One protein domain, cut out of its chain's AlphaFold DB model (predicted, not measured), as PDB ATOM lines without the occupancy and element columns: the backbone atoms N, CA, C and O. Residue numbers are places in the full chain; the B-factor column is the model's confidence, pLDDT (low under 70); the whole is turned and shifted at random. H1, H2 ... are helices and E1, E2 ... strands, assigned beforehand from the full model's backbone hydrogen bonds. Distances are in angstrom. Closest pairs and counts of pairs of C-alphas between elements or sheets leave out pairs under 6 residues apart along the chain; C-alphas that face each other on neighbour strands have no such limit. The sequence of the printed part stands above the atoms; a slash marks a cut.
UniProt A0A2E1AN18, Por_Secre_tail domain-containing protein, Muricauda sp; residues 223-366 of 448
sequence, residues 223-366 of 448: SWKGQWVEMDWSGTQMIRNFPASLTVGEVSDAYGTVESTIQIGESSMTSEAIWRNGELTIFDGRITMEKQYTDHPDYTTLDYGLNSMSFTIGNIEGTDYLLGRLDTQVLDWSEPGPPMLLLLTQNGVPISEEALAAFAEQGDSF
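Overview. This is residues 223 to 366 of the 448 residues of the protein "Por_Secre_tail domain-containing protein" of Muricauda sp (UniProt A0A2E1AN18). What shape do these atoms make? They make a closed barrel of eight strands, E1 to E8, each beside the one before it in the chain and E8 back beside E1, with the short helix H1 beside E1, E2 and E8. E4, E5 and E6 bend as they run in the barrel's wall. What builds it? The printed part has 144 residues, with eight named strands, E1 to E8, and then one named helix, H1; the ring is antiparallel throughout and the class is mostly strand. How large is it? It is compact, with a radius of gyration of the C-alphas of 15.0 A, and spans 45 by 35 by 30 A.

Arrangement. Where does the ring close? E1, residues 223 to 231, has E2, residues 238 to 248, on one side and E8, residues 340 to 346, on the other side. N 226 and O 244 of E1 and E2 are 2.9 A apart, and N 229 and O 341 of E1 and E8 are 2.8 A apart, both within hydrogen-bond range. What lies between E2 and E8? E3, residues 257 to 264, E4, residues 267 to 276, E5, residues 279 to 290, E6, residues 301 to 316, and E7, residues 319 to 330, complete a meander from E1 to E8, each strand the antiparallel neighbour of the one before. Within hydrogen-bond range are N 247 and O 261 at 2.8 A, N 260 and O 271 at 2.9 A, N 274 and O 281 at 2.9 A, N 287 and O 304 at 2.9 A, N 312 and O 323 at 2.9 A, and N 324 and O 342 at 2.8 A. E1 and E5, for instance, are apart. Where is the helix? H1, residues 353 to 360, is on the barrel and stands at the sheet's level, with a height over the sheet of 1.0 A. Its closest C-alpha to E2 is that of Ala 357, 6.3 A from that of Met 238; in H1, 3 of 4 O i to N i+4 pairs are within hydrogen-bond range.

Along the chain. Where do the first and last elements lie? E1 begins at C-alpha 223 (161.470, 145.560, 169.811), and H1 ends at C-alpha 360 (182.522, 148.759, 159.374). Which strands are longest? E6 measures 34.1 A from first to last C-alpha and E7 33.1 A. Which strands bend most? E5 bends by 87 degrees at residue 283, and E6 by 82 degrees at residue 313.

Size, cuts and confidence. Is anything missing? The printed part has no cut and no long link. Which C-alphas are farthest apart? Those of Ala 254 and Pro 297, at 48.3 A. Where is confidence low? The model's pLDDT is under 70 at residue 236, residues 315 to 319 and residues 348 to 366.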
ATOM      1  N   SER A 223     161.048 144.194 170.128       91.88
ATOM      2  CA  SER A 223     161.470 145.560 169.811       91.88
ATOM      3  C   SER A 223     162.957 145.749 170.073       91.88
ATOM      4  O   SER A 223     163.463 145.453 171.158       91.88
ATOM      5  N   TRP A 224     163.629 146.296 169.073       91.81
ATOM      6  CA  TRP A 224     165.059 146.521 169.028       91.81
ATOM      7  C   TRP A 224     165.333 147.990 168.743       91.81
ATOM      8  O   TRP A 224     164.623 148.623 167.958       91.81
ATOM      9  N   LYS A 225     166.369 148.541 169.372       90.81
ATOM     10  CA  LYS A 225     166.774 149.938 169.186       90.81
ATOM     11  C   LYS A 225     168.274 150.020 168.984       90.81
ATOM     12  O   LYS A 225     169.013 149.225 169.553       90.81
ATOM     13  N   GLY A 226     168.719 150.999 168.212       87.88
ATOM     14  CA  GLY A 226     170.134 151.228 167.984       87.88
ATOM     15  C   GLY A 226     170.364 152.214 166.854       87.88
ATOM     16  O   GLY A 226     169.764 153.289 166.859       87.88
ATOM     17  N   GLN A 227     171.243 151.866 165.923       84.69
ATOM     18  CA  GLN A 227     171.709 152.760 164.871       84.69
ATOM     19  C   GLN A 227     171.573 152.115 163.496       84.69
ATOM     20  O   GLN A 227     171.889 150.940 163.310       84.69
ATOM     21  N   TRP A 228     171.136 152.911 162.533       88.75
ATOM     22  CA  TRP A 228     171.385 152.669 161.122       88.75
ATOM     23  C   TRP A 228     172.691 153.348 160.753       88.75
ATOM     24  O   TRP A 228     172.871 154.520 161.071       88.75
ATOM     25  N   VAL A 229     173.572 152.638 160.069       84.19
ATOM     26  CA  VAL A 229     174.882 153.133 159.657       84.19
ATOM     27  C   VAL A 229     174.967 153.061 158.140       84.19
ATOM     28  O   VAL A 229     174.782 151.996 157.554       84.19
ATOM     29  N   GLU A 230     175.225 154.201 157.508       84.88
ATOM     30  CA  GLU A 230     175.544 154.287 156.086       84.88
ATOM     31  C   GLU A 230     177.059 154.346 155.920       84.88
ATOM     32  O   GLU A 230     177.732 155.198 156.512       84.88
ATOM     33  N   MET A 231     177.577 153.430 155.111       81.69
ATOM     34  CA  MET A 231     178.995 153.306 154.811       81.69
ATOM     35  C   MET A 231     179.333 153.975 153.482       81.69
ATOM     36  O   MET A 231     178.464 154.279 152.663       81.69
ATOM     37  N   ASP A 232     180.621 154.173 153.243       81.56
ATOM     38  CA  ASP A 232     181.131 154.478 151.919       81.56
ATOM     39  C   ASP A 232     180.967 153.261 150.994       81.56
ATOM     40  O   ASP A 232     180.686 152.146 151.428       81.56
ATOM     41  N   TRP A 233     181.152 153.450 149.687       84.44
ATOM     42  CA  TRP A 233     180.999 152.362 148.710       84.44
ATOM     43  C   TRP A 233     181.990 151.206 148.905       84.44
ATOM     44  O   TRP A 233     181.717 150.111 148.420       84.44
ATOM     45  N   SER A 234     183.112 151.429 149.601       78.38
ATOM     46  CA  SER A 234     184.030 150.351 149.992       78.38
ATOM     47  C   SER A 234     183.511 149.515 151.165       78.38
ATOM     48  O   SER A 234     183.979 148.399 151.377       78.38
ATOM     49  N   GLY A 235     182.553 150.046 151.927       72.94
ATOM     50  CA  GLY A 235     182.048 149.445 153.151       72.94
ATOM     51  C   GLY A 235     182.974 149.626 154.351       72.94
ATOM     52  O   GLY A 235     182.662 149.088 155.402       72.94
ATOM     53  N   THR A 236     184.082 150.362 154.226       69.62
ATOM     54  CA  THR A 236     185.122 150.450 155.268       69.62
ATOM     55  C   THR A 236     185.041 151.714 156.113       69.62
ATOM     56  O   THR A 236     185.570 151.736 157.222       69.62
ATOM     57  N   GLN A 237     184.379 152.766 155.625       71.25
ATOM     58  CA  GLN A 237     184.280 154.043 156.332       71.25
ATOM     59  C   GLN A 237     182.826 154.396 156.607       71.25
ATOM     60  O   GLN A 237     182.005 154.446 155.695       71.25
ATOM     61  N   MET A 238     182.509 154.664 157.872       78.19
ATOM     62  CA  MET A 238     181.199 155.184 158.244       78.19
ATOM     63  C   MET A 238     181.061 156.617 157.728       78.19
ATOM     64  O   MET A 238     181.884 157.478 158.034       78.19
ATOM     65  N   ILE A 239     179.997 156.870 156.971       80.56
ATOM     66  CA  ILE A 239     179.681 158.194 156.430       80.56
ATOM     67  C   ILE A 239     178.763 158.955 157.370       80.56
ATOM     68  O   ILE A 239     178.947 160.150 157.599       80.56
ATOM     69  N   ARG A 240     177.747 158.263 157.886       84.31
ATOM     70  CA  ARG A 240     176.745 158.820 158.793       84.31
ATOM     71  C   ARG A 240     175.951 157.714 159.464       84.31
ATOM     72  O   ARG A 240     175.850 156.602 158.946       84.31
ATOM     73  N   ASN A 241     175.318 158.055 160.574       84.50
ATOM     74  CA  ASN A 241     174.425 157.166 161.294       84.50
ATOM     75  C   ASN A 241     173.169 157.895 161.778       84.50
ATOM     76  O   ASN A 241     173.169 159.106 161.996       84.50
ATOM     77  N   PHE A 242     172.094 157.133 161.950       86.31
ATOM     78  CA  PHE A 242     170.800 157.629 162.402       86.31
ATOM     79  C   PHE A 242     170.246 156.730 163.508       86.31
ATOM     80  O   PHE A 242     170.373 155.505 163.406       86.31
ATOM     81  N   PRO A 243     169.549 157.288 164.515       89.56
ATOM     82  CA  PRO A 243     168.787 156.482 165.457       89.56
ATOM     83  C   PRO A 243     167.809 155.581 164.706       89.56
ATOM     84  O   PRO A 243     167.043 156.057 163.866       89.56
ATOM     85  N   ALA A 244     167.824 154.291 165.021       91.56
ATOM     86  CA  ALA A 244     166.979 153.310 164.369       91.56
ATOM     87  C   ALA A 244     166.256 152.417 165.375       91.56
ATOM     88  O   ALA A 244     166.734 152.156 166.484       91.56
ATOM     89  N   SER A 245     165.092 151.920 164.972       92.88
ATOM     90  CA  SER A 245     164.412 150.849 165.689       92.88
ATOM     91  C   SER A 245     163.778 149.863 164.725       92.88
ATOM     92  O   SER A 245     163.342 150.235 163.636       92.88
ATOM     93  N   LEU A 246     163.741 148.606 165.152       94.12
ATOM     94  CA  LEU A 246     163.109 147.507 164.444       94.12
ATOM     95  C   LEU A 246     162.158 146.822 165.415       94.12
ATOM     96  O   LEU A 246     162.564 146.382 166.489       94.12
ATOM     97  N   THR A 247     160.892 146.729 165.041       94.81
ATOM     98  CA  THR A 247     159.914 145.904 165.746       94.81
ATOM     99  C   THR A 247     159.466 144.798 164.815       94.81
ATOM    100  O   THR A 247     159.042 145.081 163.700       94.81
ATOM    101  N   VAL A 248     159.574 143.550 165.260       95.19
ATOM    102  CA  VAL A 248     159.131 142.374 164.504       95.19
ATOM    103  C   VAL A 248     158.055 141.665 165.308       95.19
ATOM    104  O   VAL A 248     158.247 141.369 166.491       95.19
ATOM    105  N   GLY A 249     156.910 141.431 164.673       94.44
ATOM    106  CA  GLY A 249     155.792 140.702 165.247       94.44
ATOM    107  C   GLY A 249     156.062 139.205 165.400       94.44
ATOM    108  O   GLY A 249     157.133 138.684 165.082       94.44
ATOM    109  N   GLU A 250     155.055 138.505 165.909       94.19
ATOM    110  CA  GLU A 250     155.054 137.044 165.936       94.19
ATOM    111  C   GLU A 250     154.887 136.480 164.522       94.19
ATOM    112  O   GLU A 250     154.217 137.074 163.672       94.19
ATOM    113  N   VAL A 251     155.465 135.302 164.292       92.38
ATOM    114  CA  VAL A 251     155.297 134.571 163.034       92.38
ATOM    115  C   VAL A 251     153.835 134.143 162.880       92.38
ATOM    116  O   VAL A 251     153.287 133.447 163.738       92.38
ATOM    117  N   SER A 252     153.198 134.557 161.786       91.19
ATOM    118  CA  SER A 252     151.764 134.363 161.547       91.19
ATOM    119  C   SER A 252     151.430 133.068 160.801       91.19
ATOM    120  O   SER A 252     150.293 132.592 160.878       91.19
ATOM    121  N   ASP A 253     152.397 132.464 160.107       89.25
ATOM    122  CA  ASP A 253     152.195 131.263 159.299       89.25
ATOM    123  C   ASP A 253     153.438 130.354 159.212       89.25
ATOM    124  O   ASP A 253     154.510 130.640 159.738       89.25
ATOM    125  N   ALA A 254     153.296 129.213 158.531       85.31
ATOM    126  CA  ALA A 254     154.385 128.252 158.337       85.31
ATOM    127  C   ALA A 254     155.492 128.745 157.385       85.31
ATOM    128  O   ALA A 254     156.529 128.088 157.266       85.31
ATOM    129  N   TYR A 255     155.268 129.862 156.692       82.50
ATOM    130  CA  TYR A 255     156.232 130.465 155.782       82.50
ATOM    131  C   TYR A 255     157.140 131.466 156.500       82.50
ATOM    132  O   TYR A 255     158.115 131.901 155.904       82.50
ATOM    133  N   GLY A 256     156.893 131.789 157.771       88.00
ATOM    134  CA  GLY A 256     157.709 132.762 158.499       88.00
ATOM    135  C   GLY A 256     157.242 134.202 158.301       88.00
ATOM    136  O   GLY A 256     158.021 135.122 158.548       88.00
ATOM    137  N   THR A 257     156.005 134.412 157.843       93.25
ATOM    138  CA  THR A 257     155.444 135.753 157.647       93.25
ATOM    139  C   THR A 257     155.344 136.492 158.980       93.25
ATOM    140  O   THR A 257     154.862 135.942 159.971       93.25
ATOM    141  N   VAL A 258     155.790 137.743 159.009       95.44
ATOM    142  CA  VAL A 258     155.775 138.639 160.171       95.44
ATOM    143  C   VAL A 258     155.353 140.040 159.737       95.44
ATOM    144  O   VAL A 258     155.615 140.463 158.615       95.44
ATOM    145  N   GLU A 259     154.738 140.798 160.641       95.81
ATOM    146  CA  GLU A 259     154.662 142.253 160.490       95.81
ATOM    147  C   GLU A 259     155.960 142.864 161.030       95.81
ATOM    148  O   GLU A 259     156.436 142.481 162.101       95.81
ATOM    149  N   SER A 260     156.545 143.801 160.291       94.69
ATOM    150  CA  SER A 260     157.758 144.501 160.699       94.69
ATOM    151  C   SER A 260     157.564 146.009 160.619       94.69
ATOM    152  O   SER A 260     156.987 146.520 159.661       94.69
ATOM    153  N   THR A 261     158.065 146.730 161.616       95.12
ATOM    154  CA  THR A 261     158.130 148.193 161.621       95.12
ATOM    155  C   THR A 261     159.577 148.620 161.770       95.12
ATOM    156  O   THR A 261     160.245 148.226 162.729       95.12
ATOM    157  N   ILE A 262     160.050 149.441 160.840       93.69
ATOM    158  CA  ILE A 262     161.402 149.996 160.832       93.69
ATOM    159  C   ILE A 262     161.292 151.508 160.887       93.69
ATOM    160  O   ILE A 262     160.595 152.120 160.082       93.69
ATOM    161  N   GLN A 263     162.010 152.103 161.828       92.56
ATOM    162  CA  GLN A 263     162.156 153.545 161.947       92.56
ATOM    163  C   GLN A 263     163.630 153.916 161.830       92.56
ATOM    164  O   GLN A 263     164.469 153.262 162.448       92.56
ATOM    165  N   ILE A 264     163.922 154.974 161.075       90.44
ATOM    166  CA  ILE A 264     165.258 155.534 160.855       90.44
ATOM    167  C   ILE A 264     165.144 157.053 160.911       90.44
ATOM    168  O   ILE A 264     164.532 157.672 160.040       90.44
ATOM    169  N   GLY A 265     165.708 157.657 161.953       87.06
ATOM    170  CA  GLY A 265     165.485 159.068 162.245       87.06
ATOM    171  C   GLY A 265     163.984 159.379 162.323       87.06
ATOM    172  O   GLY A 265     163.255 158.799 163.134       87.06
ATOM    173  N   GLU A 266     163.529 160.288 161.462       86.00
ATOM    174  CA  GLU A 266     162.120 160.691 161.355       86.00
ATOM    175  C   GLU A 266     161.301 159.821 160.389       86.00
ATOM    176  O   GLU A 266     160.069 159.823 160.443       86.00
ATOM    177  N   SER A 267     161.966 159.051 159.530       88.69
ATOM    178  CA  SER A 267     161.317 158.172 158.562       88.69
ATOM    179  C   SER A 267     160.911 156.858 159.224       88.69
ATOM    180  O   SER A 267     161.652 156.281 160.021       88.69
ATOM    181  N   SER A 268     159.725 156.355 158.894       91.56
ATOM    182  CA  SER A 268     159.219 155.088 159.420       91.56
ATOM    183  C   SER A 268     158.397 154.363 158.369       91.56
ATOM    184  O   SER A 268     157.695 154.994 157.576       91.56
ATOM    185  N   MET A 269     158.470 153.037 158.377       92.88
ATOM    186  CA  MET A 269     157.625 152.179 157.565       92.88
ATOM    187  C   MET A 269     157.192 150.941 158.343       92.88
ATOM    188  O   MET A 269     157.930 150.421 159.179       92.88
ATOM    189  N   THR A 270     156.003 150.450 158.010       93.88
ATOM    190  CA  THR A 270     155.521 149.134 158.423       93.88
ATOM    191  C   THR A 270     155.244 148.328 157.173       93.88
ATOM    192  O   THR A 270     154.592 148.830 156.255       93.88
ATOM    193  N   SER A 271     155.731 147.094 157.142       91.25
ATOM    194  CA  SER A 271     155.460 146.172 156.051       91.25
ATOM    195  C   SER A 271     155.374 144.733 156.537       91.25
ATOM    196  O   SER A 271     155.977 144.352 157.546       91.25
ATOM    197  N   GLU A 272     154.631 143.933 155.781       91.75
ATOM    198  CA  GLU A 272     154.737 142.486 155.853       91.75
ATOM    199  C   GLU A 272     156.140 142.065 155.386       91.75
ATOM    200  O   GLU A 272     156.725 142.633 154.458       91.75
ATOM    201  N   ALA A 273     156.703 141.087 156.080       92.75
ATOM    202  CA  ALA A 273     158.030 140.570 155.828       92.75
ATOM    203  C   ALA A 273     158.066 139.058 156.061       92.75
ATOM    204  O   ALA A 273     157.176 138.476 156.675       92.75
ATOM    205  N   ILE A 274     159.132 138.422 155.590       91.50
ATOM    206  CA  ILE A 274     159.440 137.019 155.863       91.50
ATOM    207  C   ILE A 274     160.669 136.962 156.756       91.50
ATOM    208  O   ILE A 274     161.722 137.465 156.369       91.50
ATOM    209  N   TRP A 275     160.565 136.279 157.895       90.94
ATOM    210  CA  TRP A 275     161.709 135.895 158.717       90.94
ATOM    211  C   TRP A 275     162.119 134.446 158.448       90.94
ATOM    212  O   TRP A 275     161.347 133.516 158.702       90.94
ATOM    213  N   ARG A 276     163.354 134.225 157.980       84.00
ATOM    214  CA  ARG A 276     163.880 132.868 157.783       84.00
ATOM    215  C   ARG A 276     165.403 132.813 157.798       84.00
ATOM    216  O   ARG A 276     166.059 133.560 157.087       84.00
ATOM    217  N   ASN A 277     165.964 131.859 158.546       81.25
ATOM    218  CA  ASN A 277     167.407 131.569 158.578       81.25
ATOM    219  C   ASN A 277     168.294 132.810 158.825       81.25
ATOM    220  O   ASN A 277     169.359 132.934 158.226       81.25
ATOM    221  N   GLY A 278     167.856 133.731 159.689       84.44
ATOM    222  CA  GLY A 278     168.586 134.969 159.964       84.44
ATOM    223  C   GLY A 278     168.306 136.118 158.998       84.44
ATOM    224  O   GLY A 278     168.838 137.199 159.206       84.44
ATOM    225  N   GLU A 279     167.498 135.930 157.956       86.31
ATOM    226  CA  GLU A 279     167.154 136.978 156.994       86.31
ATOM    227  C   GLU A 279     165.714 137.466 157.210       86.31
ATOM    228  O   GLU A 279     164.788 136.660 157.326       86.31
ATOM    229  N   LEU A 280     165.533 138.790 157.263       90.56
ATOM    230  CA  LEU A 280     164.234 139.458 157.211       90.56
ATOM    231  C   LEU A 280     164.054 140.089 155.827       90.56
ATOM    232  O   LEU A 280     164.700 141.090 155.521       90.56
ATOM    233  N   THR A 281     163.188 139.525 154.992       89.44
ATOM    234  CA  THR A 281     162.886 140.051 153.650       89.44
ATOM    235  C   THR A 281     161.632 140.889 153.684       89.44
ATOM    236  O   THR A 281     160.599 140.424 154.155       89.44
ATOM    237  N   ILE A 282     161.723 142.113 153.177       88.88
ATOM    238  CA  ILE A 282     160.684 143.128 153.303       88.88
ATOM    239  C   ILE A 282     159.978 143.298 151.966       88.88
ATOM    240  O   ILE A 282     160.620 143.437 150.924       88.88
ATOM    241  N   PHE A 283     158.650 143.343 151.994       82.19
ATOM    242  CA  PHE A 283     157.867 143.660 150.806       82.19
ATOM    243  C   PHE A 283     157.676 145.161 150.668       82.19
ATOM    244  O   PHE A 283     157.330 145.835 151.633       82.19
ATOM    245  N   ASP A 284     157.921 145.692 149.470       81.75
ATOM    246  CA  ASP A 284     157.715 147.109 149.140       81.75
ATOM    247  C   ASP A 284     158.348 148.094 150.142       81.75
ATOM    248  O   ASP A 284     157.867 149.216 150.328       81.75
ATOM    249  N   GLY A 285     159.452 147.683 150.777       86.75
ATOM    250  CA  GLY A 285     160.174 148.505 151.732       86.75
ATOM    251  C   GLY A 285     160.723 149.744 151.041       86.75
ATOM    252  O   GLY A 285     161.530 149.635 150.117       86.75
ATOM    253  N   ARG A 286     160.291 150.927 151.476       90.88
ATOM    254  CA  ARG A 286     160.773 152.204 150.950       90.88
ATOM    255  C   ARG A 286     161.099 153.134 152.092       90.88
ATOM    256  O   ARG A 286     160.270 153.350 152.975       90.88
ATOM    257  N   ILE A 287     162.274 153.738 152.016       89.44
ATOM    258  CA  ILE A 287     162.627 154.828 152.903       89.44
ATOM    259  C   ILE A 287     163.289 155.971 152.151       89.44
ATOM    260  O   ILE A 287     164.168 155.771 151.319       89.44
ATOM    261  N   THR A 288     162.847 157.181 152.460       89.75
ATOM    262  CA  THR A 288     163.440 158.410 151.947       89.75
ATOM    263  C   THR A 288     164.421 158.936 152.986       89.75
ATOM    264  O   THR A 288     164.065 159.069 154.162       89.75
ATOM    265  N   MET A 289     165.646 159.231 152.559       87.19
ATOM    266  CA  MET A 289     166.666 159.851 153.406       87.19
ATOM    267  C   MET A 289     167.219 161.098 152.724       87.19
ATOM    268  O   MET A 289     167.398 161.108 151.506       87.19
ATOM    269  N   GLU A 290     167.537 162.134 153.500       87.19
ATOM    270  CA  GLU A 290     168.330 163.267 153.008       87.19
ATOM    271  C   GLU A 290     169.671 162.761 152.462       87.19
ATOM    272  O   GLU A 290     170.215 161.760 152.938       87.19
ATOM    273  N   LYS A 291     170.232 163.433 151.466       85.94
ATOM    274  CA  LYS A 291     171.607 163.223 151.014       85.94
ATOM    275  C   LYS A 291     172.550 163.869 152.024       85.94
ATOM    276  O   LYS A 291     172.237 164.914 152.580       85.94
ATOM    277  N   GLN A 292     173.724 163.275 152.236       81.50
ATOM    278  CA  GLN A 292     174.764 163.921 153.048       81.50
ATOM    279  C   GLN A 292     175.175 165.268 152.435       81.50
ATOM    280  O   GLN A 292     175.314 166.258 153.139       81.50
ATOM    281  N   TYR A 293     175.306 165.290 151.107       83.31
ATOM    282  CA  TYR A 293     175.581 166.480 150.315       83.31
ATOM    283  C   TYR A 293     174.633 166.523 149.129       83.31
ATOM    284  O   TYR A 293     174.449 165.516 148.437       83.31
ATOM    285  N   THR A 294     174.052 167.691 148.886       82.25
ATOM    286  CA  THR A 294     173.212 167.931 147.727       82.25
ATOM    287  C   THR A 294     174.046 168.354 146.531       82.25
ATOM    288  O   THR A 294     174.936 169.197 146.594       82.25
ATOM    289  N   ASP A 295     173.725 167.745 145.407       77.56
ATOM    290  CA  ASP A 295     174.238 168.062 144.086       77.56
ATOM    291  C   ASP A 295     173.112 168.598 143.182       77.56
ATOM    292  O   ASP A 295     173.259 168.692 141.969       77.56
ATOM    293  N   HIS A 296     171.970 168.954 143.776       79.88
ATOM    294  CA  HIS A 296     170.842 169.611 143.121       79.88
ATOM    295  C   HIS A 296     170.006 170.372 144.170       79.88
ATOM    296  O   HIS A 296     169.758 169.820 145.240       79.88
ATOM    297  N   PRO A 297     169.523 171.603 143.932       71.69
ATOM    298  CA  PRO A 297     168.825 172.360 144.974       71.69
ATOM    299  C   PRO A 297     167.451 171.788 145.321       71.69
ATOM    300  O   PRO A 297     167.039 171.889 146.467       71.69
ATOM    301  N   ASP A 298     166.773 171.162 144.356       76.12
ATOM    302  CA  ASP A 298     165.426 170.610 144.570       76.12
ATOM    303  C   ASP A 298     165.406 169.102 144.884       76.12
ATOM    304  O   ASP A 298     164.364 168.568 145.255       76.12
ATOM    305  N   TYR A 299     166.537 168.398 144.734       80.62
ATOM    306  CA  TYR A 299     166.630 166.950 144.975       80.62
ATOM    307  C   TYR A 299     167.614 166.683 146.109       80.62
ATOM    308  O   TYR A 299     168.739 166.223 145.881       80.62
ATOM    309  N   THR A 300     167.186 167.018 147.325       84.12
ATOM    310  CA  THR A 300     167.992 166.876 148.544       84.12
ATOM    311  C   THR A 300     167.888 165.491 149.163       84.12
ATOM    312  O   THR A 300     168.743 165.136 149.961       84.12
ATOM    313  N   THR A 301     166.913 164.677 148.758       88.38
ATOM    314  CA  THR A 301     166.705 163.318 149.264       88.38
ATOM    315  C   THR A 301     167.032 162.248 148.220       88.38
ATOM    316  O   THR A 301     167.192 162.534 147.031       88.38
ATOM    317  N   LEU A 302     167.162 161.005 148.685       87.56
ATOM    318  CA  LEU A 302     167.196 159.789 147.877       87.56
ATOM    319  C   LEU A 302     166.183 158.789 148.422       87.56
ATOM    320  O   LEU A 302     166.059 158.607 149.639       87.56
ATOM    321  N   ASP A 303     165.497 158.122 147.503       89.31
ATOM    322  CA  ASP A 303     164.613 157.016 147.828       89.31
ATOM    323  C   ASP A 303     165.354 155.684 147.760       89.31
ATOM    324  O   ASP A 303     165.849 155.265 146.709       89.31
ATOM    325  N   TYR A 304     165.373 154.991 148.893       90.44
ATOM    326  CA  TYR A 304     165.942 153.664 149.030       90.44
ATOM    327  C   TYR A 304     164.835 152.614 149.071       90.44
ATOM    328  O   TYR A 304     163.893 152.713 149.860       90.44
ATOM    329  N   GLY A 305     164.969 151.587 148.240       90.19
ATOM    330  CA  GLY A 305     164.295 150.314 148.439       90.19
ATOM    331  C   GLY A 305     165.039 149.518 149.505       90.19
ATOM    332  O   GLY A 305     166.254 149.362 149.392       90.19
ATOM    333  N   LEU A 306     164.337 149.032 150.528       90.06
ATOM    334  CA  LEU A 306     164.887 148.102 151.516       90.06
ATOM    335  C   LEU A 306     164.362 146.700 151.209       90.06
ATOM    336  O   LEU A 306     163.179 146.427 151.407       90.06
ATOM    337  N   ASN A 307     165.241 145.835 150.705       86.12
ATOM    338  CA  ASN A 307     164.863 144.537 150.152       86.12
ATOM    339  C   ASN A 307     164.919 143.435 151.209       86.12
ATOM    340  O   ASN A 307     163.968 142.676 151.401       86.12
ATOM    341  N   SER A 308     166.052 143.334 151.903       87.88
ATOM    342  CA  SER A 308     166.226 142.380 152.990       87.88
ATOM    343  C   SER A 308     167.293 142.820 153.981       87.88
ATOM    344  O   SER A 308     168.069 143.747 153.737       87.88
ATOM    345  N   MET A 309     167.300 142.160 155.136       88.50
ATOM    346  CA  MET A 309     168.256 142.383 156.210       88.50
ATOM    347  C   MET A 309     168.750 141.035 156.720       88.50
ATOM    348  O   MET A 309     167.969 140.243 157.246       88.50
ATOM    349  N   SER A 310     170.042 140.764 156.563       85.62
ATOM    350  CA  SER A 310     170.678 139.550 157.078       85.62
ATOM    351  C   SER A 310     171.269 139.825 158.450       85.62
ATOM    352  O   SER A 310     172.155 140.668 158.592       85.62
ATOM    353  N   PHE A 311     170.800 139.105 159.456       85.94
ATOM    354  CA  PHE A 311     171.155 139.325 160.841       85.94
ATOM    355  C   PHE A 311     172.092 138.263 161.394       85.94
ATOM    356  O   PHE A 311     171.977 137.067 161.129       85.94
ATOM    357  N   THR A 312     172.983 138.737 162.252       81.31
ATOM    358  CA  THR A 312     173.828 137.924 163.121       81.31
ATOM    359  C   THR A 312     173.744 138.467 164.538       81.31
ATOM    360  O   THR A 312     173.544 139.668 164.724       81.31
ATOM    361  N   ILE A 313     173.891 137.592 165.527       78.12
ATOM    362  CA  ILE A 313     174.083 137.985 166.921       78.12
ATOM    363  C   ILE A 313     175.577 137.955 167.224       78.12
ATOM    364  O   ILE A 313     176.264 136.978 166.902       78.12
ATOM    365  N   GLY A 314     176.053 139.016 167.868       71.56
ATOM    366  CA  GLY A 314     177.353 139.047 168.524       71.56
ATOM    367  C   GLY A 314     177.241 139.576 169.951       71.56
ATOM    368  O   GLY A 314     176.160 139.963 170.398       71.56
ATOM    369  N   ASN A 315     178.371 139.597 170.654       69.25
ATOM    370  CA  ASN A 315     178.476 140.084 172.023       69.25
ATOM    371  C   ASN A 315     179.630 141.091 172.133       69.25
ATOM    372  O   ASN A 315     180.735 140.825 171.662       69.25
ATOM    373  N   ILE A 316     179.375 142.247 172.744       59.97
ATOM    374  CA  ILE A 316     180.420 143.182 173.175       59.97
ATOM    375  C   ILE A 316     180.231 143.423 174.666       59.97
ATOM    376  O   ILE A 316     179.181 143.896 175.094       59.97
ATOM    377  N   GLU A 317     181.257 143.098 175.455       62.06
ATOM    378  CA  GLU A 317     181.300 143.371 176.900       62.06
ATOM    379  C   GLU A 317     180.073 142.839 177.670       62.06
ATOM    380  O   GLU A 317     179.591 143.455 178.620       62.06
ATOM    381  N   GLY A 318     179.543 141.679 177.265       66.12
ATOM    382  CA  GLY A 318     178.362 141.074 177.885       66.12
ATOM    383  C   GLY A 318     177.026 141.649 177.407       66.12
ATOM    384  O   GLY A 318     175.985 141.234 177.914       66.12
ATOM    385  N   THR A 319     177.034 142.561 176.432       68.44
ATOM    386  CA  THR A 319     175.834 143.059 175.753       68.44
ATOM    387  C   THR A 319     175.678 142.364 174.408       68.44
ATOM    388  O   THR A 319     176.496 142.548 173.503       68.44
ATOM    389  N   ASP A 320     174.605 141.590 174.269       76.94
ATOM    390  CA  ASP A 320     174.226 141.012 172.985       76.94
ATOM    391  C   ASP A 320     173.693 142.103 172.055       76.94
ATOM    392  O   ASP A 320     172.867 142.942 172.441       76.94
ATOM    393  N   TYR A 321     174.137 142.061 170.806       78.75
ATOM    394  CA  TYR A 321     173.652 142.937 169.753       78.75
ATOM    395  C   TYR A 321     173.274 142.130 168.518       78.75
ATOM    396  O   TYR A 321     173.830 141.073 168.218       78.75
ATOM    397  N   LEU A 322     172.320 142.677 167.782       84.50
ATOM    398  CA  LEU A 322     171.878 142.212 166.490       84.50
ATOM    399  C   LEU A 322     172.522 143.107 165.424       84.50
ATOM    400  O   LEU A 322     172.239 144.303 165.352       84.50
ATOM    401  N   LEU A 323     173.395 142.522 164.607       82.88
ATOM    402  CA  LEU A 323     173.994 143.177 163.448       82.88
ATOM    403  C   LEU A 323     173.253 142.736 162.191       82.88
ATOM    404  O   LEU A 323     173.407 141.597 161.745       82.88
ATOM    405  N   GLY A 324     172.450 143.640 161.644       85.44
ATOM    406  CA  GLY A 324     171.787 143.516 160.355       85.44
ATOM    407  C   GLY A 324     172.641 144.110 159.247       85.44
ATOM    408  O   GLY A 324     173.052 145.259 159.333       85.44
ATOM    409  N   ARG A 325     172.883 143.346 158.188       85.00
ATOM    410  CA  ARG A 325     173.430 143.842 156.919       85.00
ATOM    411  C   ARG A 325     172.294 144.010 155.935       85.00
ATOM    412  O   ARG A 325     171.494 143.090 155.777       85.00
ATOM    413  N   LEU A 326     172.211 145.175 155.315       86.38
ATOM    414  CA  LEU A 326     171.045 145.551 154.536       86.38
ATOM    415  C   LEU A 326     171.323 145.395 153.050       86.38
ATOM    416  O   LEU A 326     172.354 145.833 152.546       86.38
ATOM    417  N   ASP A 327     170.367 144.798 152.355       85.50
ATOM    418  CA  ASP A 327     170.285 144.844 150.905       85.50
ATOM    419  C   ASP A 327     169.375 146.015 150.524       85.50
ATOM    420  O   ASP A 327     168.161 145.986 150.766       85.50
ATOM    421  N   THR A 328     169.984 147.065 149.976       88.44
ATOM    422  CA  THR A 328     169.294 148.290 149.574       88.44
ATOM    423  C   THR A 328     169.509 148.603 148.100       88.44
ATOM    424  O   THR A 328     170.517 148.241 147.489       88.44
ATOM    425  N   GLN A 329     168.557 149.334 147.525       85.69
ATOM    426  CA  GLN A 329     168.633 149.863 146.168       85.69
ATOM    427  C   GLN A 329     168.335 151.359 146.185       85.69
ATOM    428  O   GLN A 329     167.352 151.776 146.789       85.69
ATOM    429  N   VAL A 330     169.117 152.166 145.473       87.06
ATOM    430  CA  VAL A 330     168.733 153.542 145.145       87.06
ATOM    431  C   VAL A 330     167.743 153.493 143.989       87.06
ATOM    432  O   VAL A 330     168.115 153.181 142.854       87.06
ATOM    433  N   LEU A 331     166.472 153.779 144.275       83.06
ATOM    434  CA  LEU A 331     165.379 153.613 143.313       83.06
ATOM    435  C   LEU A 331     165.547 154.534 142.102       83.06
ATOM    436  O   LEU A 331     165.351 154.094 140.971       83.06
ATOM    437  N   ASP A 332     165.992 155.769 142.335       77.00
ATOM    438  CA  ASP A 332     166.191 156.780 141.288       77.00
ATOM    439  C   ASP A 332     167.260 156.381 140.268       77.00
ATOM    440  O   ASP A 332     167.247 156.837 139.126       77.00
ATOM    441  N   TRP A 333     168.209 155.539 140.677       78.88
ATOM    442  CA  TRP A 333     169.337 155.127 139.842       78.88
ATOM    443  C   TRP A 333     169.185 153.702 139.324       78.88
ATOM    444  O   TRP A 333     169.951 153.284 138.462       78.88
ATOM    445  N   SER A 334     168.215 152.948 139.856       75.06
ATOM    446  CA  SER A 334     168.126 151.495 139.682       75.06
ATOM    447  C   SER A 334     169.435 150.775 140.046       75.06
ATOM    448  O   SER A 334     169.741 149.722 139.495       75.06
ATOM    449  N   GLU A 335     170.190 151.326 141.001       80.94
ATOM    450  CA  GLU A 335     171.519 150.868 141.428       80.94
ATOM    451  C   GLU A 335     171.514 150.353 142.869       80.94
ATOM    452  O   GLU A 335     170.657 150.787 143.638       80.94
ATOM    453  N   PRO A 336     172.431 149.453 143.282       82.44
ATOM    454  CA  PRO A 336     172.555 149.092 144.690       82.44
ATOM    455  C   PRO A 336     172.815 150.349 145.522       82.44
ATOM    456  O   PRO A 336     173.500 151.272 145.067       82.44
ATOM    457  N   GLY A 337     172.262 150.392 146.731       86.12
ATOM    458  CA  GLY A 337     172.676 151.378 147.720       86.12
ATOM    459  C   GLY A 337     174.118 151.132 148.165       86.12
ATOM    460  O   GLY A 337     174.657 150.041 147.946       86.12
ATOM    461  N   PRO A 338     174.768 152.136 148.780       84.88
ATOM    462  CA  PRO A 338     176.015 151.881 149.479       84.88
ATOM    463  C   PRO A 338     175.774 150.846 150.593       84.88
ATOM    464  O   PRO A 338     174.631 150.678 151.038       84.88
ATOM    465  N   PRO A 339     176.820 150.150 151.061       84.94
ATOM    466  CA  PRO A 339     176.701 149.246 152.192       84.94
ATOM    467  C   PRO A 339     176.046 149.947 153.388       84.94
ATOM    468  O   PRO A 339     176.406 151.063 153.767       84.94
ATOM    469  N   MET A 340     175.042 149.293 153.967       87.06
ATOM    470  CA  MET A 340     174.280 149.818 155.095       87.06
ATOM    471  C   MET A 340     174.127 148.741 156.161       87.06
ATOM    472  O   MET A 340     173.928 147.558 155.856       87.06
ATOM    473  N   LEU A 341     174.220 149.162 157.418       84.50
ATOM    474  CA  LEU A 341     174.161 148.294 158.586       84.50
ATOM    475  C   LEU A 341     173.069 148.767 159.547       84.50
ATOM    476  O   LEU A 341     172.833 149.960 159.715       84.50
ATOM    477  N   LEU A 342     172.444 147.816 160.226       87.38
ATOM    478  CA  LEU A 342     171.663 148.034 161.429       87.38
ATOM    479  C   LEU A 342     172.414 147.414 162.589       87.38
ATOM    480  O   LEU A 342     172.701 146.220 162.581       87.38
ATOM    481  N   LEU A 343     172.681 148.209 163.608       81.38
ATOM    482  CA  LEU A 343     173.256 147.729 164.845       81.38
ATOM    483  C   LEU A 343     172.260 147.977 165.964       81.38
ATOM    484  O   LEU A 343     171.944 149.122 166.279       81.38
ATOM    485  N   LEU A 344     171.727 146.901 166.529       86.25
ATOM    486  CA  LEU A 344     170.571 146.954 167.408       86.25
ATOM    487  C   LEU A 344     170.828 146.191 168.706       86.25
ATOM    488  O   LEU A 344     171.393 145.105 168.692       86.25
ATOM    489  N   THR A 345     170.350 146.714 169.830       82.81
ATOM    490  CA  THR A 345     170.377 146.033 171.129       82.81
ATOM    491  C   THR A 345     168.963 145.869 171.668       82.81
ATOM    492  O   THR A 345     168.057 146.669 171.387       82.81
ATOM    493  N   GLN A 346     168.753 144.829 172.477       76.56
ATOM    494  CA  GLN A 346     167.528 144.742 173.263       76.56
ATOM    495  C   GLN A 346     167.537 145.837 174.330       76.56
ATOM    496  O   GLN A 346     168.549 146.090 174.980       76.56
ATOM    497  N   ASN A 347     166.392 146.494 174.519       70.62
ATOM    498  CA  ASN A 347     166.200 147.596 175.472       70.62
ATOM    499  C   ASN A 347     166.949 148.905 175.148       70.62
ATOM    500  O   ASN A 347     166.839 149.858 175.917       70.62
ATOM    501  N   GLY A 348     167.635 148.999 174.002       63.72
ATOM    502  CA  GLY A 348     168.268 150.238 173.541       63.72
ATOM    503  C   GLY A 348     169.488 150.658 174.352       63.72
ATOM    504  O   GLY A 348     169.701 151.854 174.546       63.72
ATOM    505  N   VAL A 349     170.273 149.686 174.826       66.12
ATOM    506  CA  VAL A 349     171.622 149.945 175.342       66.12
ATOM    507  C   VAL A 349     172.426 150.630 174.225       66.12
ATOM    508  O   VAL A 349     172.545 150.046 173.142       66.12
ATOM    509  N   PRO A 350     172.922 151.864 174.436       61.22
ATOM    510  CA  PRO A 350     173.690 152.576 173.423       61.22
ATOM    511  C   PRO A 350     174.986 151.832 173.107       61.22
ATOM    512  O   PRO A 350     175.647 151.330 174.013       61.22
ATOM    513  N   ILE A 351     175.360 151.804 171.831       62.91
ATOM    514  CA  ILE A 351     176.669 151.327 171.380       62.91
ATOM    515  C   ILE A 351     177.511 152.560 171.044       62.91
ATOM    516  O   ILE A 351     176.977 153.514 170.477       62.91
ATOM    517  N   SER A 352     178.785 152.569 171.446       59.53
ATOM    518  CA  SER A 352     179.665 153.727 171.243       59.53
ATOM    519  C   SER A 352     179.993 153.949 169.761       59.53
ATOM    520  O   SER A 352     179.914 153.019 168.954       59.53
ATOM    521  N   GLU A 353     180.383 155.174 169.396       60.12
ATOM    522  CA  GLU A 353     180.795 155.507 168.023       60.12
ATOM    523  C   GLU A 353     182.030 154.715 167.580       60.12
ATOM    524  O   GLU A 353     182.117 154.290 166.431       60.12
ATOM    525  N   GLU A 354     182.949 154.427 168.498       57.66
ATOM    526  CA  GLU A 354     184.146 153.631 168.222       57.66
ATOM    527  C   GLU A 354     183.795 152.166 167.934       57.66
ATOM    528  O   GLU A 354     184.365 151.554 167.032       57.66
ATOM    529  N   ALA A 355     182.822 151.602 168.658       57.31
ATOM    530  CA  ALA A 355     182.317 150.261 168.384       57.31
ATOM    531  C   ALA A 355     181.547 150.213 167.052       57.31
ATOM    532  O   ALA A 355     181.729 149.269 166.283       57.31
ATOM    533  N   LEU A 356     180.751 151.243 166.738       60.78
ATOM    534  CA  LEU A 356     180.087 151.404 165.435       60.78
ATOM    535  C   LEU A 356     181.106 151.435 164.285       60.78
ATOM    536  O   LEU A 356     180.924 150.728 163.294       60.78
ATOM    537  N   ALA A 357     182.201 152.182 164.447       59.53
ATOM    538  CA  ALA A 357     183.282 152.248 163.471       59.53
ATOM    539  C   ALA A 357     184.014 150.906 163.306       59.53
ATOM    540  O   ALA A 357     184.373 150.550 162.192       59.53
ATOM    541  N   ALA A 358     184.191 150.111 164.365       58.81
ATOM    542  CA  ALA A 358     184.841 148.800 164.264       58.81
ATOM    543  C   ALA A 358     184.006 147.749 163.497       58.81
ATOM    544  O   ALA A 358     184.561 146.820 162.910       58.81
ATOM    545  N   PHE A 359     182.674 147.884 163.471       56.88
ATOM    546  CA  PHE A 359     181.800 146.988 162.699       56.88
ATOM    547  C   PHE A 359     181.867 147.210 161.189       56.88
ATOM    548  O   PHE A 359     181.598 146.277 160.430       56.88
ATOM    549  N   ALA A 360     182.261 148.412 160.767       48.53
ATOM    550  CA  ALA A 360     182.522 148.759 159.374       48.53
ATOM    551  C   ALA A 360     183.534 147.816 158.712       48.53
ATOM    552  O   ALA A 360     183.391 147.441 157.558       48.53
ATOM    553  N   GLU A 361     184.553 147.385 159.455       49.69
ATOM    554  CA  GLU A 361     185.667 146.617 158.895       49.69
ATOM    555  C   GLU A 361     185.318 145.140 158.621       49.69
ATOM    556  O   GLU A 361     186.150 144.386 158.111       49.69
ATOM    557  N   GLN A 362     184.094 144.694 158.938       51.25
ATOM    558  CA  GLN A 362     183.702 143.286 158.867       51.25
ATOM    559  C   GLN A 362     182.709 142.978 157.737       51.25
ATOM    560  O   GLN A 362     181.496 142.938 157.940       51.25
ATOM    561  N   GLY A 363     183.265 142.587 156.589       50.69
ATOM    562  CA  GLY A 363     182.722 141.542 155.715       50.69
ATOM    563  C   GLY A 363     181.545 141.913 154.809       50.69
ATOM    564  O   GLY A 363     180.422 142.157 155.260       50.69
ATOM    565  N   ASP A 364     181.814 141.811 153.509       54.72
ATOM    566  CA  ASP A 364     180.860 141.845 152.403       54.72
ATOM    567  C   ASP A 364     179.832 140.694 152.469       54.72
ATOM    568  O   ASP A 364     180.123 139.582 152.921       54.72
ATOM    569  N   SER A 365     178.618 140.929 151.961       58.88
ATOM    570  CA  SER A 365     177.649 139.849 151.722       58.88
ATOM    571  C   SER A 365     178.200 138.881 150.665       58.88
ATOM    572  O   SER A 365     178.550 139.313 149.569       58.88
ATOM    573  N   PHE A 366     178.236 137.573 150.966       68.44
ATOM    574  CA  PHE A 366     178.754 136.545 150.046       68.44
ATOM    575  C   PHE A 366     178.037 136.539 148.681       68.44
ATOM    576  O   PHE A 366     178.671 136.261 147.667       68.44
TER     577      PHE A 366